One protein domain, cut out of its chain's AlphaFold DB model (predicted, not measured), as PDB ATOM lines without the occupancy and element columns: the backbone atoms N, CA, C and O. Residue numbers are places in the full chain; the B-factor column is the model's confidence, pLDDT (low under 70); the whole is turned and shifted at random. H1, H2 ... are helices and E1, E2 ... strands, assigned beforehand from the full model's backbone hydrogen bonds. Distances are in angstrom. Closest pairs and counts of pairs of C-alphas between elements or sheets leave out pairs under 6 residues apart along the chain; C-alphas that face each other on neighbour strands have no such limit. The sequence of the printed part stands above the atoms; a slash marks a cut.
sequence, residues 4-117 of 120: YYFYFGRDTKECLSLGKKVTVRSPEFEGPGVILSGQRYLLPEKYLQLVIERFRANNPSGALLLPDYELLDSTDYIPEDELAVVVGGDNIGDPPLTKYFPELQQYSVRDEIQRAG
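What this domain is: This is residues 4 to 117 of the 120 residues of an uncharacterized protein of Rhizobacter sp. SG490 (UniProt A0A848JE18). A twisted sheet of four strands, E5 E1 E2 E6, has the long helix H1 along one face and the short helix H2 standing up from the other. To one end of this body lies a smaller part, the two-strand hairpin E3 and E4 with helix H4 packed on it. The printed part has 114 residues with four named helices and six named strands, in the order E1 E2 E3 E4 H1 E5 H2 E6 H3 H4. The class is mixed, helices and strands, and the larger sheet is mixed too, with only E2 and E6 parallel. The whole is compact, with a radius of gyration of the C-alphas of 14.1 A and spans of 41 by 31 by 26 A.

Where its parts are: E1, residues 4 to 9, begins at C-alpha 4 (-35.513, -28.982, 34.937) and is 16.0 A long. E2, residues 14 to 21, is 20.3 A long. E3 is residues 33 to 36 and E4 residues 39 to 42. H1, residues 45 to 57, is 18.4 A long and begins at C-alpha 45 (-33.753, -13.195, 40.770). E5, residues 63 to 67, is 12.9 A long, and H2, residues 68 to 73, follows directly. E6 is residues 85 to 87 and H3 residues 102 to 105. H4, residues 107 to 116, is 14.1 A long and ends at C-alpha 116 (-40.861, -12.794, 48.216).

How they stand to each other: The sheet E5 E1 E2 E6 is only just strongly twisted, its C-alphas lying up to 4.4 A off the best plane. E1 and E2 form an antiparallel hairpin, with N 7 and O 16 at 2.9 A. E5 is antiparallel to E1, with N 6 and O 66 at 2.8 A. E6 is parallel to E2, with N 15 and O 85 at 2.8 A. H1 is on the sheet at a height of 10.1 A, over E1 and E2, along the strands at 25 degrees to E2 on the local plane. H2 is on the opposite face and stands up from the sheet, its line rising 60 degrees. E5, H2 and E6 make a split strand-helix-strand unit, two strands running the same way with E1 and E2 between them, and its crossover is right-handed. E3 and E4 form the other hairpin, with N 34 and O 41 at 2.8 A. The closest C-alphas of E4 and H4 are those of Tyr 41 and Gln 114, 6.4 A apart. H3 and H4 are close but not clearly touching, with the C-alphas of Leu 104 and Arg 110 at 5.9 A. Every O i to N i+4 pair is within hydrogen-bond range in H1, H2 and H4; H3 is too short for one.

The domain as a whole: The C-alphas of Glu 80 and Ser 108, the two farthest apart, are 41.8 A apart. The printed part has no cut. The links E2 to E3, H2 to E6 and E6 to H3 are long. The mean pLDDT of the printed part is 81.0; residues 21 to 32, 74, 90 and 117 are under 70.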
ATOM      1  N   TYR A   4     -36.390 -29.657  33.984       80.06
ATOM      2  CA  TYR A   4     -35.513 -28.982  34.937       80.06
ATOM      3  C   TYR A   4     -34.188 -28.642  34.278       80.06
ATOM      4  O   TYR A   4     -33.672 -29.415  33.478       80.06
ATOM      5  N   TYR A   5     -33.644 -27.480  34.618       84.19
ATOM      6  CA  TYR A   5     -32.347 -27.042  34.119       84.19
ATOM      7  C   TYR A   5     -31.354 -26.951  35.264       84.19
ATOM      8  O   TYR A   5     -31.705 -26.556  36.378       84.19
ATOM      9  N   PHE A   6     -30.107 -27.291  34.969       88.00
ATOM     10  CA  PHE A   6     -29.015 -27.310  35.922       88.00
ATOM     11  C   PHE A   6     -27.787 -26.626  35.334       88.00
ATOM     12  O   PHE A   6     -27.484 -26.801  34.155       88.00
ATOM     13  N   TYR A   7     -27.033 -25.905  36.162       90.69
ATOM     14  CA  TYR A   7     -25.620 -25.673  35.871       90.69
ATOM     15  C   TYR A   7     -24.806 -26.832  36.425       90.69
ATOM     16  O   TYR A   7     -24.753 -26.998  37.638       90.69
ATOM     17  N   PHE A   8     -24.160 -27.604  35.557       91.62
ATOM     18  CA  PHE A   8     -23.271 -28.700  35.925       91.62
ATOM     19  C   PHE A   8     -21.808 -28.253  35.896       91.62
ATOM     20  O   PHE A   8     -21.307 -27.798  34.865       91.62
ATOM     21  N   GLY A   9     -21.128 -28.380  37.030       90.81
ATOM     22  CA  GLY A   9     -19.705 -28.122  37.192       90.81
ATOM     23  C   GLY A   9     -18.887 -29.335  36.767       90.81
ATOM     24  O   GLY A   9     -18.926 -30.369  37.428       90.81
ATOM     25  N   ARG A  10     -18.137 -29.226  35.664       83.56
ATOM     26  CA  ARG A  10     -17.394 -30.377  35.115       83.56
ATOM     27  C   ARG A  10     -16.308 -30.898  36.055       83.56
ATOM     28  O   ARG A  10     -16.068 -32.103  36.073       83.56
ATOM     29  N   ASP A  11     -15.700 -29.993  36.818       83.62
ATOM     30  CA  ASP A  11     -14.600 -30.298  37.735       83.62
ATOM     31  C   ASP A  11     -15.112 -30.853  39.065       83.62
ATOM     32  O   ASP A  11     -14.571 -31.824  39.585       83.62
ATOM     33  N   THR A  12     -16.163 -30.242  39.622       87.50
ATOM     34  CA  THR A  12     -16.692 -30.626  40.937       87.50
ATOM     35  C   THR A  12     -17.729 -31.740  40.873       87.50
ATOM     36  O   THR A  12     -18.050 -32.307  41.913       87.50
ATOM     37  N   LYS A  13     -18.276 -32.029  39.682       86.81
ATOM     38  CA  LYS A  13     -19.438 -32.913  39.462       86.81
ATOM     39  C   LYS A  13     -20.708 -32.466  40.195       86.81
ATOM     40  O   LYS A  13     -21.680 -33.213  40.299       86.81
ATOM     41  N   GLU A  14     -20.724 -31.229  40.674       90.50
ATOM     42  CA  GLU A  14     -21.889 -30.643  41.320       90.50
ATOM     43  C   GLU A  14     -22.834 -30.051  40.285       90.50
ATOM     44  O   GLU A  14     -22.403 -29.556  39.241       90.50
ATOM     45  N   CYS A  15     -24.124 -30.038  40.591       89.62
ATOM     46  CA  CYS A  15     -25.106 -29.329  39.796       89.62
ATOM     47  C   CYS A  15     -25.941 -28.368  40.649       89.62
ATOM     48  O   CYS A  15     -26.427 -28.702  41.728       89.62
ATOM     49  N   LEU A  16     -26.101 -27.140  40.159       89.19
ATOM     50  CA  LEU A  16     -26.999 -26.141  40.727       89.19
ATOM     51  C   LEU A  16     -28.319 -26.190  39.963       89.19
ATOM     52  O   LEU A  16     -28.342 -25.886  38.769       89.19
ATOM     53  N   SER A  17     -29.414 -26.540  40.641       86.31
ATOM     54  CA  SER A  17     -30.746 -26.454  40.039       86.31
ATOM     55  C   SER A  17     -31.093 -25.000  39.728       86.31
ATOM     56  O   SER A  17     -30.884 -24.115  40.555       86.31
ATOM     57  N   LEU A  18     -31.656 -24.762  38.548       81.44
ATOM     58  CA  LEU A  18     -32.226 -23.481  38.126       81.44
ATOM     59  C   LEU A  18     -33.756 -23.501  38.150       81.44
ATOM     60  O   LEU A  18     -34.399 -22.600  37.626       81.44
ATOM     61  N   GLY A  19     -34.348 -24.541  38.737       77.06
ATOM     62  CA  GLY A  19     -35.785 -24.750  38.688       77.06
ATOM     63  C   GLY A  19     -36.259 -25.294  37.341       77.06
ATOM     64  O   GLY A  19     -35.519 -25.950  36.600       77.06
ATOM     65  N   LYS A  20     -37.542 -25.079  37.065       71.94
ATOM     66  CA  LYS A  20     -38.269 -25.737  35.979       71.94
ATOM     67  C   LYS A  20     -38.711 -24.724  34.940       71.94
ATOM     68  O   LYS A  20     -39.327 -23.714  35.269       71.94
ATOM     69  N   LYS A  21     -38.501 -25.037  33.665       63.47
ATOM     70  CA  LYS A  21     -39.109 -24.268  32.578       63.47
ATOM     71  C   LYS A  21     -40.553 -24.741  32.407       63.47
ATOM     72  O   LYS A  21     -40.796 -25.891  32.033       63.47
ATOM     73  N   VAL A  22     -41.520 -23.875  32.719       55.88
ATOM     74  CA  VAL A  22     -42.954 -24.235  32.747       55.88
ATOM     75  C   VAL A  22     -43.461 -24.617  31.351       55.88
ATOM     76  O   VAL A  22     -44.279 -25.525  31.211       55.88
ATOM     77  N   THR A  23     -42.922 -23.993  30.298       56.38
ATOM     78  CA  THR A  23     -43.162 -24.381  28.899       56.38
ATOM     79  C   THR A  23     -41.898 -24.224  28.055       56.38
ATOM     80  O   THR A  23     -41.090 -23.329  28.286       56.38
ATOM     81  N   VAL A  24     -41.736 -25.047  27.012       52.78
ATOM     82  CA  VAL A  24     -40.564 -25.020  26.106       52.78
ATOM     83  C   VAL A  24     -40.330 -23.626  25.486       52.78
ATOM     84  O   VAL A  24     -39.188 -23.259  25.203       52.78
ATOM     85  N   ARG A  25     -41.404 -22.835  25.332       49.22
ATOM     86  CA  ARG A  25     -41.424 -21.512  24.686       49.22
ATOM     87  C   ARG A  25     -41.351 -20.314  25.643       49.22
ATOM     88  O   ARG A  25     -41.178 -19.206  25.148       49.22
ATOM     89  N   SER A  26     -41.483 -20.499  26.958       47.91
ATOM     90  CA  SER A  26     -41.390 -19.383  27.911       47.91
ATOM     91  C   SER A  26     -39.948 -19.195  28.388       47.91
ATOM     92  O   SER A  26     -39.322 -20.186  28.756       47.91
ATOM     93  N   PRO A  27     -39.395 -17.971  28.410       50.16
ATOM     94  CA  PRO A  27     -38.128 -17.702  29.087       50.16
ATOM     95  C   PRO A  27     -38.255 -17.764  30.620       50.16
ATOM     96  O   PRO A  27     -37.241 -17.697  31.305       50.16
ATOM     97  N   GLU A  28     -39.474 -17.877  31.156       47.03
ATOM     98  CA  GLU A  28     -39.747 -17.858  32.591       47.03
ATOM     99  C   GLU A  28     -39.450 -19.222  33.230       47.03
ATOM    100  O   GLU A  28     -39.996 -20.265  32.843       47.03
ATOM    101  N   PHE A  29     -38.564 -19.193  34.224       56.16
ATOM    102  CA  PHE A  29     -38.221 -20.323  35.076       56.16
ATOM    103  C   PHE A  29     -39.022 -20.229  36.376       56.16
ATOM    104  O   PHE A  29     -39.070 -19.183  37.019       56.16
ATOM    105  N   GLU A  30     -39.649 -21.331  36.776       62.81
ATOM    106  CA  GLU A  30     -40.199 -21.480  38.117       62.81
ATOM    107  C   GLU A  30     -39.070 -21.960  39.040       62.81
ATOM    108  O   GLU A  30     -38.690 -23.138  39.036       62.81
ATOM    109  N   GLY A  31     -38.503 -21.026  39.804       61.72
ATOM    110  CA  GLY A  31     -37.367 -21.279  40.688       61.72
ATOM    111  C   GLY A  31     -36.003 -20.957  40.059       61.72
ATOM    112  O   GLY A  31     -35.950 -20.400  38.967       61.72
ATOM    113  N   PRO A  32     -34.899 -21.246  40.772       69.88
ATOM    114  CA  PRO A  32     -34.783 -22.310  41.761       69.88
ATOM    115  C   PRO A  32     -35.427 -22.004  43.106       69.88
ATOM    116  O   PRO A  32     -35.608 -20.856  43.507       69.88
ATOM    117  N   GLY A  33     -35.807 -23.080  43.789       75.00
ATOM    118  CA  GLY A  33     -36.294 -23.007  45.156       75.00
ATOM    119  C   GLY A  33     -35.137 -23.065  46.149       75.00
ATOM    120  O   GLY A  33     -34.079 -23.606  45.846       75.00
ATOM    121  N   VAL A  34     -35.359 -22.544  47.346       81.06
ATOM    122  CA  VAL A  34     -34.487 -22.735  48.500       81.06
ATOM    123  C   VAL A  34     -35.316 -23.225  49.680       81.06
ATOM    124  O   VAL A  34     -36.409 -22.715  49.931       81.06
ATOM    125  N   ILE A  35     -34.807 -24.224  50.404       80.25
ATOM    126  CA  ILE A  35     -35.441 -24.703  51.632       80.25
ATOM    127  C   ILE A  35     -34.975 -23.845  52.807       80.25
ATOM    128  O   ILE A  35     -33.799 -23.840  53.172       80.25
ATOM    129  N   LEU A  36     -35.916 -23.152  53.445       82.88
ATOM    130  CA  LEU A  36     -35.707 -22.421  54.691       82.88
ATOM    131  C   LEU A  36     -36.612 -23.011  55.769       82.88
ATOM    132  O   LEU A  36     -37.831 -23.033  55.622       82.88
ATOM    133  N   SER A  37     -36.019 -23.488  56.866       83.62
ATOM    134  CA  SER A  37     -36.765 -24.069  57.997       83.62
ATOM    135  C   SER A  37     -37.752 -25.181  57.580       83.62
ATOM    136  O   SER A  37     -38.842 -25.279  58.134       83.62
ATOM    137  N   GLY A  38     -37.385 -25.998  56.586       77.81
ATOM    138  CA  GLY A  38     -38.220 -27.093  56.075       77.81
ATOM    139  C   GLY A  38     -39.318 -26.678  55.087       77.81
ATOM    140  O   GLY A  38     -40.092 -27.532  54.668       77.81
ATOM    141  N   GLN A  39     -39.396 -25.402  54.699       82.19
ATOM    142  CA  GLN A  39     -40.326 -24.911  53.676       82.19
ATOM    143  C   GLN A  39     -39.573 -24.433  52.434       82.19
ATOM    144  O   GLN A  39     -38.510 -23.824  52.546       82.19
ATOM    145  N   ARG A  40     -40.130 -24.702  51.249       78.75
ATOM    146  CA  ARG A  40     -39.566 -24.286  49.960       78.75
ATOM    147  C   ARG A  40     -40.052 -22.882  49.603       78.75
ATOM    148  O   ARG A  40     -41.252 -22.630  49.586       78.75
ATOM    149  N   TYR A  41     -39.119 -22.000  49.272       83.88
ATOM    150  CA  TYR A  41     -39.383 -20.640  48.798       83.88
ATOM    151  C   TYR A  41     -38.718 -20.425  47.446       83.88
ATOM    152  O   TYR A  41     -37.672 -21.011  47.181       83.88
ATOM    153  N   LEU A  42     -39.289 -19.571  46.597       81.44
ATOM    154  CA  LEU A  42     -38.617 -19.156  45.367       81.44
ATOM    155  C   LEU A  42     -37.433 -18.255  45.709       81.44
ATOM    156  O   LEU A  42     -37.567 -17.332  46.512       81.44
ATOM    157  N   LEU A  43     -36.281 -18.516  45.094       84.25
ATOM    158  CA  LEU A  43     -35.122 -17.649  45.220       84.25
ATOM    159  C   LEU A  43     -35.341 -16.394  44.351       84.25
ATOM    160  O   LEU A  43     -35.495 -16.524  43.136       84.25
ATOM    161  N   PRO A  44     -35.338 -15.180  44.932       85.88
ATOM    162  CA  PRO A  44     -35.408 -13.940  44.168       85.88
ATOM    163  C   PRO A  44     -34.315 -13.852  43.095       85.88
ATOM    164  O   PRO A  44     -33.171 -14.242  43.335       85.88
ATOM    165  N   GLU A  45     -34.639 -13.255  41.944       83.12
ATOM    166  CA  GLU A  45     -33.753 -13.195  40.770       83.12
ATOM    167  C   GLU A  45     -32.360 -12.626  41.086       83.12
ATOM    168  O   GLU A  45     -31.345 -13.174  40.657       83.12
ATOM    169  N   LYS A  46     -32.286 -11.574  41.910       86.62
ATOM    170  CA  LYS A  46     -31.007 -10.968  42.312       86.62
ATOM    171  C   LYS A  46     -30.079 -11.954  43.035       86.62
ATOM    172  O   LYS A  46     -28.862 -11.884  42.889       86.62
ATOM    173  N   TYR A  47     -30.647 -12.871  43.819       89.06
ATOM    174  CA  TYR A  47     -29.883 -13.889  44.532       89.06
ATOM    175  C   TYR A  47     -29.549 -15.056  43.608       89.06
ATOM    176  O   TYR A  47     -28.437 -15.568  43.676       89.06
ATOM    177  N   LEU A  48     -30.449 -15.417  42.688       85.56
ATOM    178  CA  LEU A  48     -30.176 -16.405  41.646       85.56
ATOM    179  C   LEU A  48     -28.941 -16.035  40.815       85.56
ATOM    180  O   LEU A  48     -28.036 -16.857  40.671       85.56
ATOM    181  N   GLN A  49     -28.880 -14.801  40.306       86.19
ATOM    182  CA  GLN A  49     -27.736 -14.326  39.520       86.19
ATOM    183  C   GLN A  49     -26.429 -14.438  40.317       86.19
ATOM    184  O   GLN A  49     -25.452 -14.999  39.824       86.19
ATOM    185  N   LEU A  50     -26.449 -14.015  41.584       90.94
ATOM    186  CA  LEU A  50     -25.296 -14.104  42.477       90.94
ATOM    187  C   LEU A  50     -24.828 -15.554  42.703       90.94
ATOM    188  O   LEU A  50     -23.625 -15.824  42.686       90.94
ATOM    189  N   VAL A  51     -25.753 -16.501  42.908       90.56
ATOM    190  CA  VAL A  51     -25.407 -17.923  43.077       90.56
ATOM    191  C   VAL A  51     -24.799 -18.491  41.796       90.56
ATOM    192  O   VAL A  51     -23.787 -19.185  41.870       90.56
ATOM    193  N   ILE A  52     -25.365 -18.174  40.626       89.06
ATOM    194  CA  ILE A  52     -24.843 -18.631  39.329       89.06
ATOM    195  C   ILE A  52     -23.413 -18.131  39.118       89.06
ATOM    196  O   ILE A  52     -22.536 -18.914  38.751       89.06
ATOM    197  N   GLU A  53     -23.155 -16.847  39.361       90.50
ATOM    198  CA  GLU A  53     -21.819 -16.262  39.217       90.50
ATOM    199  C   GLU A  53     -20.795 -16.971  40.108       90.50
ATOM    200  O   GLU A  53     -19.722 -17.362  39.643       90.50
ATOM    201  N   ARG A  54     -21.145 -17.214  41.373       92.56
ATOM    202  CA  ARG A  54     -20.261 -17.894  42.328       92.56
ATOM    203  C   ARG A  54     -20.072 -19.369  42.013       92.56
ATOM    204  O   ARG A  54     -18.963 -19.878  42.164       92.56
ATOM    205  N   PHE A  55     -21.116 -20.050  41.552       91.81
ATOM    206  CA  PHE A  55     -21.017 -21.430  41.088       91.81
ATOM    207  C   PHE A  55     -20.045 -21.537  39.907       91.81
ATOM    208  O   PHE A  55     -19.153 -22.386  39.910       91.81
ATOM    209  N   ARG A  56     -20.153 -20.628  38.929       90.31
ATOM    210  CA  ARG A  56     -19.239 -20.560  37.779       90.31
ATOM    211  C   ARG A  56     -17.809 -20.221  38.197       90.31
ATOM    212  O   ARG A  56     -16.881 -20.827  37.680       90.31
ATOM    213  N   ALA A  57     -17.622 -19.315  39.156       90.88
ATOM    214  CA  ALA A  57     -16.295 -18.969  39.670       90.88
ATOM    215  C   ALA A  57     -15.588 -20.155  40.355       90.88
ATOM    216  O   ALA A  57     -14.365 -20.251  40.304       90.88
ATOM    217  N   ASN A  58     -16.350 -21.076  40.954       89.31
ATOM    218  CA  ASN A  58     -15.827 -22.315  41.538       89.31
ATOM    219  C   ASN A  58     -15.620 -23.447  40.513       89.31
ATOM    220  O   ASN A  58     -15.081 -24.489  40.869       89.31
ATOM    221  N   ASN A  59     -16.018 -23.245  39.253       87.62
ATOM    222  CA  ASN A  59     -15.854 -24.198  38.155       87.62
ATOM    223  C   ASN A  59     -15.097 -23.530  36.995       87.62
ATOM    224  O   ASN A  59     -15.695 -23.234  35.954       87.62
ATOM    225  N   PRO A  60     -13.789 -23.248  37.159       81.25
ATOM    226  CA  PRO A  60     -13.015 -22.469  36.194       81.25
ATOM    227  C   PRO A  60     -12.887 -23.154  34.827       81.25
ATOM    228  O   PRO A  60     -12.810 -22.456  33.817       81.25
ATOM    229  N   SER A  61     -12.937 -24.491  34.765       83.25
ATOM    230  CA  SER A  61     -12.969 -25.239  33.494       83.25
ATOM    231  C   SER A  61     -14.329 -25.183  32.786       83.25
ATOM    232  O   SER A  61     -14.486 -25.715  31.686       83.25
ATOM    233  N   GLY A  62     -15.313 -24.519  33.397       82.50
ATOM    234  CA  GLY A  62     -16.635 -24.260  32.848       82.50
ATOM    235  C   GLY A  62     -17.760 -24.961  33.610       82.50
ATOM    236  O   GLY A  62     -17.620 -26.080  34.106       82.50
ATOM    237  N   ALA A  63     -18.913 -24.294  33.641       87.81
ATOM    238  CA  ALA A  63     -20.191 -24.885  34.018       87.81
ATOM    239  C   ALA A  63     -21.090 -24.964  32.780       87.81
ATOM    240  O   ALA A  63     -21.197 -23.988  32.031       87.81
ATOM    241  N   LEU A  64     -21.732 -26.110  32.568       88.19
ATOM    242  CA  LEU A  64     -22.633 -26.342  31.442       88.19
ATOM    243  C   LEU A  64     -24.080 -26.169  31.889       88.19
ATOM    244  O   LEU A  64     -24.466 -26.707  32.920       88.19
ATOM    245  N   LEU A  65     -24.876 -25.433  31.114       86.88
ATOM    246  CA  LEU A  65     -26.324 -25.403  31.298       86.88
ATOM    247  C   LEU A  65     -26.916 -26.638  30.618       86.88
ATOM    248  O   LEU A  65     -26.920 -26.702  29.390       86.88
ATOM    249  N   LEU A  66     -27.400 -27.590  31.407       87.00
ATOM    250  CA  LEU A  66     -27.940 -28.858  30.924       87.00
ATOM    251  C   LEU A  66     -29.383 -29.048  31.413       87.00
ATOM    252  O   LEU A  66     -29.685 -28.716  32.564       87.00
ATOM    253  N   PRO A  67     -30.289 -29.569  30.575       85.81
ATOM    254  CA  PRO A  67     -31.561 -30.094  31.047       85.81
ATOM    255  C   PRO A  67     -31.368 -31.418  31.814       85.81
ATOM    256  O   PRO A  67     -30.379 -32.121  31.608       85.81
ATOM    257  N   ASP A  68     -32.324 -31.772  32.679       83.19
ATOM    258  CA  ASP A  68     -32.327 -33.014  33.471       83.19
ATOM    259  C   ASP A  68     -32.037 -34.270  32.643       83.19
ATOM    260  O   ASP A  68     -31.191 -35.071  33.026       83.19
ATOM    261  N   TYR A  69     -32.694 -34.427  31.495       82.19
ATOM    262  CA  TYR A  69     -32.509 -35.597  30.642       82.19
ATOM    263  C   TYR A  69     -31.100 -35.689  30.032       82.19
ATOM    264  O   TYR A  69     -30.595 -36.788  29.886       82.19
ATOM    265  N   GLU A  70     -30.416 -34.584  29.718       84.19
ATOM    266  CA  GLU A  70     -29.024 -34.656  29.228       84.19
ATOM    267  C   GLU A  70     -28.035 -34.925  30.358       84.19
ATOM    268  O   GLU A  70     -27.037 -35.611  30.156       84.19
ATOM    269  N   LEU A  71     -28.309 -34.381  31.546       81.38
ATOM    270  CA  LEU A  71     -27.459 -34.578  32.713       81.38
ATOM    271  C   LEU A  71     -27.520 -36.022  33.229       81.38
ATOM    272  O   LEU A  71     -26.501 -36.543  33.668       81.38
ATOM    273  N   LEU A  72     -28.708 -36.634  33.216       72.94
ATOM    274  CA  LEU A  72     -28.960 -37.943  33.826       72.94
ATOM    275  C   LEU A  72     -28.845 -39.122  32.851       72.94
ATOM    276  O   LEU A  72     -28.650 -40.241  33.310       72.94
ATOM    277  N   ASP A  73     -28.994 -38.895  31.544       70.94
ATOM    278  CA  ASP A  73     -29.041 -39.973  30.539       70.94
ATOM    279  C   ASP A  73     -27.730 -40.112  29.742       70.94
ATOM    280  O   ASP A  73     -27.564 -41.069  28.990       70.94
ATOM    281  N   SER A  74     -26.778 -39.174  29.882       65.06
ATOM    282  CA  SER A  74     -25.516 -39.215  29.130       65.06
ATOM    283  C   SER A  74     -24.284 -39.465  30.004       65.06
ATOM    284  O   SER A  74     -23.916 -38.652  30.858       65.06
ATOM    285  N   THR A  75     -23.557 -40.539  29.667       71.25
ATOM    286  CA  THR A  75     -22.200 -40.818  30.169       71.25
ATOM    287  C   THR A  75     -21.167 -39.768  29.758       71.25
ATOM    288  O   THR A  75     -20.052 -39.765  30.282       71.25
ATOM    289  N   ASP A  76     -21.529 -38.827  28.877       76.62
ATOM    290  CA  ASP A  76     -20.668 -37.714  28.461       76.62
ATOM    291  C   ASP A  76     -20.314 -36.770  29.624       76.62
ATOM    292  O   ASP A  76     -19.321 -36.033  29.555       76.62
ATOM    293  N   TYR A  77     -21.127 -36.752  30.688       76.75
ATOM    294  CA  TYR A  77     -20.977 -35.820  31.810       76.75
ATOM    295  C   TYR A  77     -20.739 -36.523  33.146       76.75
ATOM    296  O   TYR A  77     -19.856 -36.103  33.913       76.75
ATOM    297  N   ILE A  78     -21.510 -37.577  33.410       76.56
ATOM    298  CA  ILE A  78     -21.493 -38.347  34.652       76.56
ATOM    299  C   ILE A  78     -21.443 -39.833  34.276       76.56
ATOM    300  O   ILE A  78     -22.287 -40.270  33.498       76.56
ATOM    301  N   PRO A  79     -20.460 -40.603  34.772       77.44
ATOM    302  CA  PRO A  79     -20.420 -42.053  34.586       77.44
ATOM    303  C   PRO A  79     -21.723 -42.748  35.014       77.44
ATOM    304  O   PRO A  79     -22.394 -42.290  35.931       77.44
ATOM    305  N   GLU A  80     -22.058 -43.881  34.390       74.31
ATOM    306  CA  GLU A  80     -23.279 -44.662  34.686       74.31
ATOM    307  C   GLU A  80     -23.402 -45.103  36.157       74.31
ATOM    308  O   GLU A  80     -24.504 -45.354  36.642       74.31
ATOM    309  N   ASP A  81     -22.279 -45.219  36.864       77.50
ATOM    310  CA  ASP A  81     -22.188 -45.599  38.271       77.50
ATOM    311  C   ASP A  81     -22.088 -44.402  39.236       77.50
ATOM    312  O   ASP A  81     -22.037 -44.594  40.453       77.50
ATOM    313  N   GLU A  82     -22.107 -43.173  38.718       76.00
ATOM    314  CA  GLU A  82     -22.079 -41.934  39.492       76.00
ATOM    315  C   GLU A  82     -23.411 -41.170  39.402       76.00
ATOM    316  O   GLU A  82     -24.240 -41.382  38.519       76.00
ATOM    317  N   LEU A  83     -23.625 -40.242  40.335       72.62
ATOM    318  CA  LEU A  83     -24.767 -39.329  40.325       72.62
ATOM    319  C   LEU A  83     -24.284 -37.885  40.449       72.62
ATOM    320  O   LEU A  83     -23.312 -37.599  41.151       72.62
ATOM    321  N   ALA A  84     -25.002 -36.966  39.801       78.06
ATOM    322  CA  ALA A  84     -24.769 -35.538  39.973       78.06
ATOM    323  C   ALA A  84     -24.979 -35.161  41.441       78.06
ATOM    324  O   ALA A  84     -25.994 -35.524  42.040       78.06
ATOM    325  N   VAL A  85     -24.063 -34.379  42.006       83.56
ATOM    326  CA  VAL A  85     -24.227 -33.880  43.371       83.56
ATOM    327  C   VAL A  85     -25.052 -32.597  43.328       83.56
ATOM    328  O   VAL A  85     -24.551 -31.536  42.951       83.56
ATOM    329  N   VAL A  86     -26.327 -32.684  43.703       84.19
ATOM    330  CA  VAL A  86     -27.239 -31.535  43.663       84.19
ATOM    331  C   VAL A  86     -26.949 -30.600  44.831       84.19
ATOM    332  O   VAL A  86     -27.081 -30.968  45.993       84.19
ATOM    333  N   VAL A  87     -26.585 -29.356  44.535       85.94
ATOM    334  CA  VAL A  87     -26.318 -28.346  45.563       85.94
ATOM    335  C   VAL A  87     -27.600 -27.606  45.910       85.94
ATOM    336  O   VAL A  87     -28.284 -27.073  45.036       85.94
ATOM    337  N   GLY A  88     -27.903 -27.541  47.206       79.25
ATOM    338  CA  GLY A  88     -29.170 -27.021  47.707       79.25
ATOM    339  C   GLY A  88     -30.355 -27.921  47.372       79.25
ATOM    340  O   GLY A  88     -31.479 -27.425  47.373       79.25
ATOM    341  N   GLY A  89     -30.097 -29.192  47.045       75.75
ATOM    342  CA  GLY A  89     -31.139 -30.184  46.834       75.75
ATOM    343  C   GLY A  89     -31.859 -30.560  48.130       75.75
ATOM    344  O   GLY A  89     -31.468 -30.168  49.235       75.75
ATOM    345  N   ASP A  90     -32.953 -31.298  47.968       68.81
ATOM    346  CA  ASP A  90     -33.879 -31.626  49.052       68.81
ATOM    347  C   ASP A  90     -33.481 -32.921  49.793       68.81
ATOM    348  O   ASP A  90     -34.112 -33.279  50.792       68.81
ATOM    349  N   ASN A  91     -32.453 -33.645  49.324       71.62
ATOM    350  CA  ASN A  91     -32.056 -34.923  49.910       71.62
ATOM    351  C   ASN A  91     -31.107 -34.744  51.097       71.62
ATOM    352  O   ASN A  91     -30.284 -33.830  51.174       71.62
ATOM    353  N   ILE A  92     -31.175 -35.695  52.030       70.38
ATOM    354  CA  ILE A  92     -30.220 -35.781  53.136       70.38
ATOM    355  C   ILE A  92     -28.841 -36.117  52.556       70.38
ATOM    356  O   ILE A  92     -28.636 -37.210  52.037       70.38
ATOM    357  N   GLY A  93     -27.899 -35.181  52.686       75.31
ATOM    358  CA  GLY A  93     -26.528 -35.321  52.187       75.31
ATOM    359  C   GLY A  93     -26.191 -34.387  51.026       75.31
ATOM    360  O   GLY A  93     -25.006 -34.197  50.752       75.31
ATOM    361  N   ASP A  94     -27.193 -33.752  50.412       82.00
ATOM    362  CA  ASP A  94     -26.970 -32.727  49.393       82.00
ATOM    363  C   ASP A  94     -26.164 -31.559  49.997       82.00
ATOM    364  O   ASP A  94     -26.482 -31.083  51.099       82.00
ATOM    365  N   PRO A  95     -25.101 -31.070  49.324       86.50
ATOM    366  CA  PRO A  95     -24.351 -29.925  49.812       86.50
ATOM    367  C   PRO A  95     -25.269 -28.715  49.996       86.50
ATOM    368  O   PRO A  95     -26.086 -28.419  49.122       86.50
ATOM    369  N   PRO A  96     -25.138 -27.960  51.096       87.12
ATOM    370  CA  PRO A  96     -26.037 -26.849  51.346       87.12
ATOM    371  C   PRO A  96     -25.782 -25.717  50.346       87.12
ATOM    372  O   PRO A  96     -24.636 -25.398  50.017       87.12
ATOM    373  N   LEU A  97     -26.849 -25.024  49.937       87.94
ATOM    374  CA  LEU A  97     -26.747 -23.862  49.046       87.94
ATOM    375  C   LEU A  97     -25.862 -22.747  49.632       87.94
ATOM    376  O   LEU A  97     -25.262 -21.972  48.888       87.94
ATOM    377  N   THR A  98     -25.705 -22.706  50.962       90.00
ATOM    378  CA  THR A  98     -24.793 -21.788  51.662       90.00
ATOM    379  C   THR A  98     -23.341 -21.899  51.204       90.00
ATOM    380  O   THR A  98     -22.597 -20.940  51.383       90.00
ATOM    381  N   LYS A  99     -22.943 -23.011  50.568       90.19
ATOM    382  CA  LYS A  99     -21.638 -23.152  49.905       90.19
ATOM    383  C   LYS A  99     -21.398 -22.054  48.859       90.19
ATOM    384  O   LYS A  99     -20.300 -21.513  48.787       90.19
ATOM    385  N   TYR A 100     -22.423 -21.709  48.079       90.62
ATOM    386  CA  TYR A 100     -22.362 -20.674  47.036       90.62
ATOM    387  C   TYR A 100     -23.107 -19.391  47.422       90.62
ATOM    388  O   TYR A 100     -22.898 -18.339  46.820       90.62
ATOM    389  N   PHE A 101     -23.946 -19.453  48.455       91.88
ATOM    390  CA  PHE A 101     -24.755 -18.335  48.921       91.88
ATOM    391  C   PHE A 101     -24.737 -18.211  50.457       91.88
ATOM    392  O   PHE A 101     -25.747 -18.474  51.116       91.88
ATOM    393  N   PRO A 102     -23.591 -17.843  51.064       92.31
ATOM    394  CA  PRO A 102     -23.449 -17.704  52.517       92.31
ATOM    395  C   PRO A 102     -24.412 -16.680  53.130       92.31
ATOM    396  O   PRO A 102     -24.778 -16.803  54.297       92.31
ATOM    397  N   GLU A 103     -24.880 -15.700  52.355       92.56
ATOM    398  CA  GLU A 103     -25.878 -14.725  52.789       92.56
ATOM    399  C   GLU A 103     -27.202 -15.377  53.194       92.56
ATOM    400  O   GLU A 103     -27.937 -14.791  53.980       92.56
ATOM    401  N   LEU A 104     -27.478 -16.614  52.768       90.31
ATOM    402  CA  LEU A 104     -28.625 -17.385  53.248       90.31
ATOM    403  C   LEU A 104     -28.594 -17.620  54.772       90.31
ATOM    404  O   LEU A 104     -29.619 -17.943  55.363       90.31
ATOM    405  N   GLN A 105     -27.446 -17.455  55.435       91.00
ATOM    406  CA  GLN A 105     -27.353 -17.490  56.898       91.00
ATOM    407  C   GLN A 105     -27.813 -16.180  57.560       91.00
ATOM    408  O   GLN A 105     -28.134 -16.171  58.749       91.00
ATOM    409  N   GLN A 106     -27.868 -15.076  56.813       94.19
ATOM    410  CA  GLN A 106     -28.263 -13.768  57.324       94.19
ATOM    411  C   GLN A 106     -29.785 -13.683  57.452       94.19
ATOM    412  O   GLN A 106     -30.526 -13.984  56.515       94.19
ATOM    413  N   TYR A 107     -30.262 -13.221  58.611       92.00
ATOM    414  CA  TYR A 107     -31.696 -13.097  58.879       92.00
ATOM    415  C   TYR A 107     -32.415 -12.206  57.857       92.00
ATOM    416  O   TYR A 107     -33.475 -12.580  57.371       92.00
ATOM    417  N   SER A 108     -31.816 -11.073  57.477       94.06
ATOM    418  CA  SER A 108     -32.380 -10.137  56.495       94.06
ATOM    419  C   SER A 108     -32.628 -10.780  55.130       94.06
ATOM    420  O   SER A 108     -33.668 -10.544  54.524       94.06
ATOM    421  N   VAL A 109     -31.698 -11.615  54.660       93.06
ATOM    422  CA  VAL A 109     -31.821 -12.323  53.380       93.06
ATOM    423  C   VAL A 109     -32.882 -13.410  53.457       93.06
ATOM    424  O   VAL A 109     -33.721 -13.506  52.564       93.06
ATOM    425  N   ARG A 110     -32.889 -14.204  54.535       92.12
ATOM    426  CA  ARG A 110     -33.912 -15.240  54.747       92.12
ATOM    427  C   ARG A 110     -35.309 -14.635  54.793       92.12
ATOM    428  O   ARG A 110     -36.194 -15.123  54.104       92.12
ATOM    429  N   ASP A 111     -35.483 -13.567  55.560       91.12
ATOM    430  CA  ASP A 111     -36.763 -12.883  55.704       91.12
ATOM    431  C   ASP A 111     -37.220 -12.256  54.377       91.12
ATOM    432  O   ASP A 111     -38.382 -12.381  54.006       91.12
ATOM    433  N   GLU A 112     -36.308 -11.677  53.588       91.31
ATOM    434  CA  GLU A 112     -36.640 -11.199  52.242       91.31
ATOM    435  C   GLU A 112     -37.120 -12.330  51.321       91.31
ATOM    436  O   GLU A 112     -38.135 -12.174  50.645       91.31
ATOM    437  N   ILE A 113     -36.425 -13.472  51.307       89.81
ATOM    438  CA  ILE A 113     -36.817 -14.648  50.515       89.81
ATOM    439  C   ILE A 113     -38.198 -15.149  50.947       89.81
ATOM    440  O   ILE A 113     -39.051 -15.424  50.104       89.81
ATOM    441  N   GLN A 114     -38.444 -15.225  52.256       89.69
ATOM    442  CA  GLN A 114     -39.734 -15.648  52.797       89.69
ATOM    443  C   GLN A 114     -40.860 -14.678  52.426       89.69
ATOM    444  O   GLN A 114     -41.955 -15.126  52.101       89.69
ATOM    445  N   ARG A 115     -40.600 -13.363  52.415       85.44
ATOM    446  CA  ARG A 115     -41.569 -12.352  51.962       85.44
ATOM    447  C   ARG A 115     -41.799 -12.374  50.452       85.44
ATOM    448  O   ARG A 115     -42.901 -12.066  50.007       85.44
ATOM    449  N   ALA A 116     -40.770 -12.696  49.670       78.31
ATOM    450  CA  ALA A 116     -40.861 -12.794  48.216       78.31
ATOM    451  C   ALA A 116     -41.666 -14.026  47.765       78.31
ATOM    452  O   ALA A 116     -42.262 -14.012  46.688       78.31
ATOM    453  N   GLY A 117     -41.709 -15.079  48.583       62.72
ATOM    454  CA  GLY A 117     -42.476 -16.287  48.306       62.72
ATOM    455  C   GLY A 117     -43.942 -16.180  48.728       62.72
ATOM    456  O   GLY A 117     -44.287 -16.535  49.852       62.72
TER     457      GLY A 117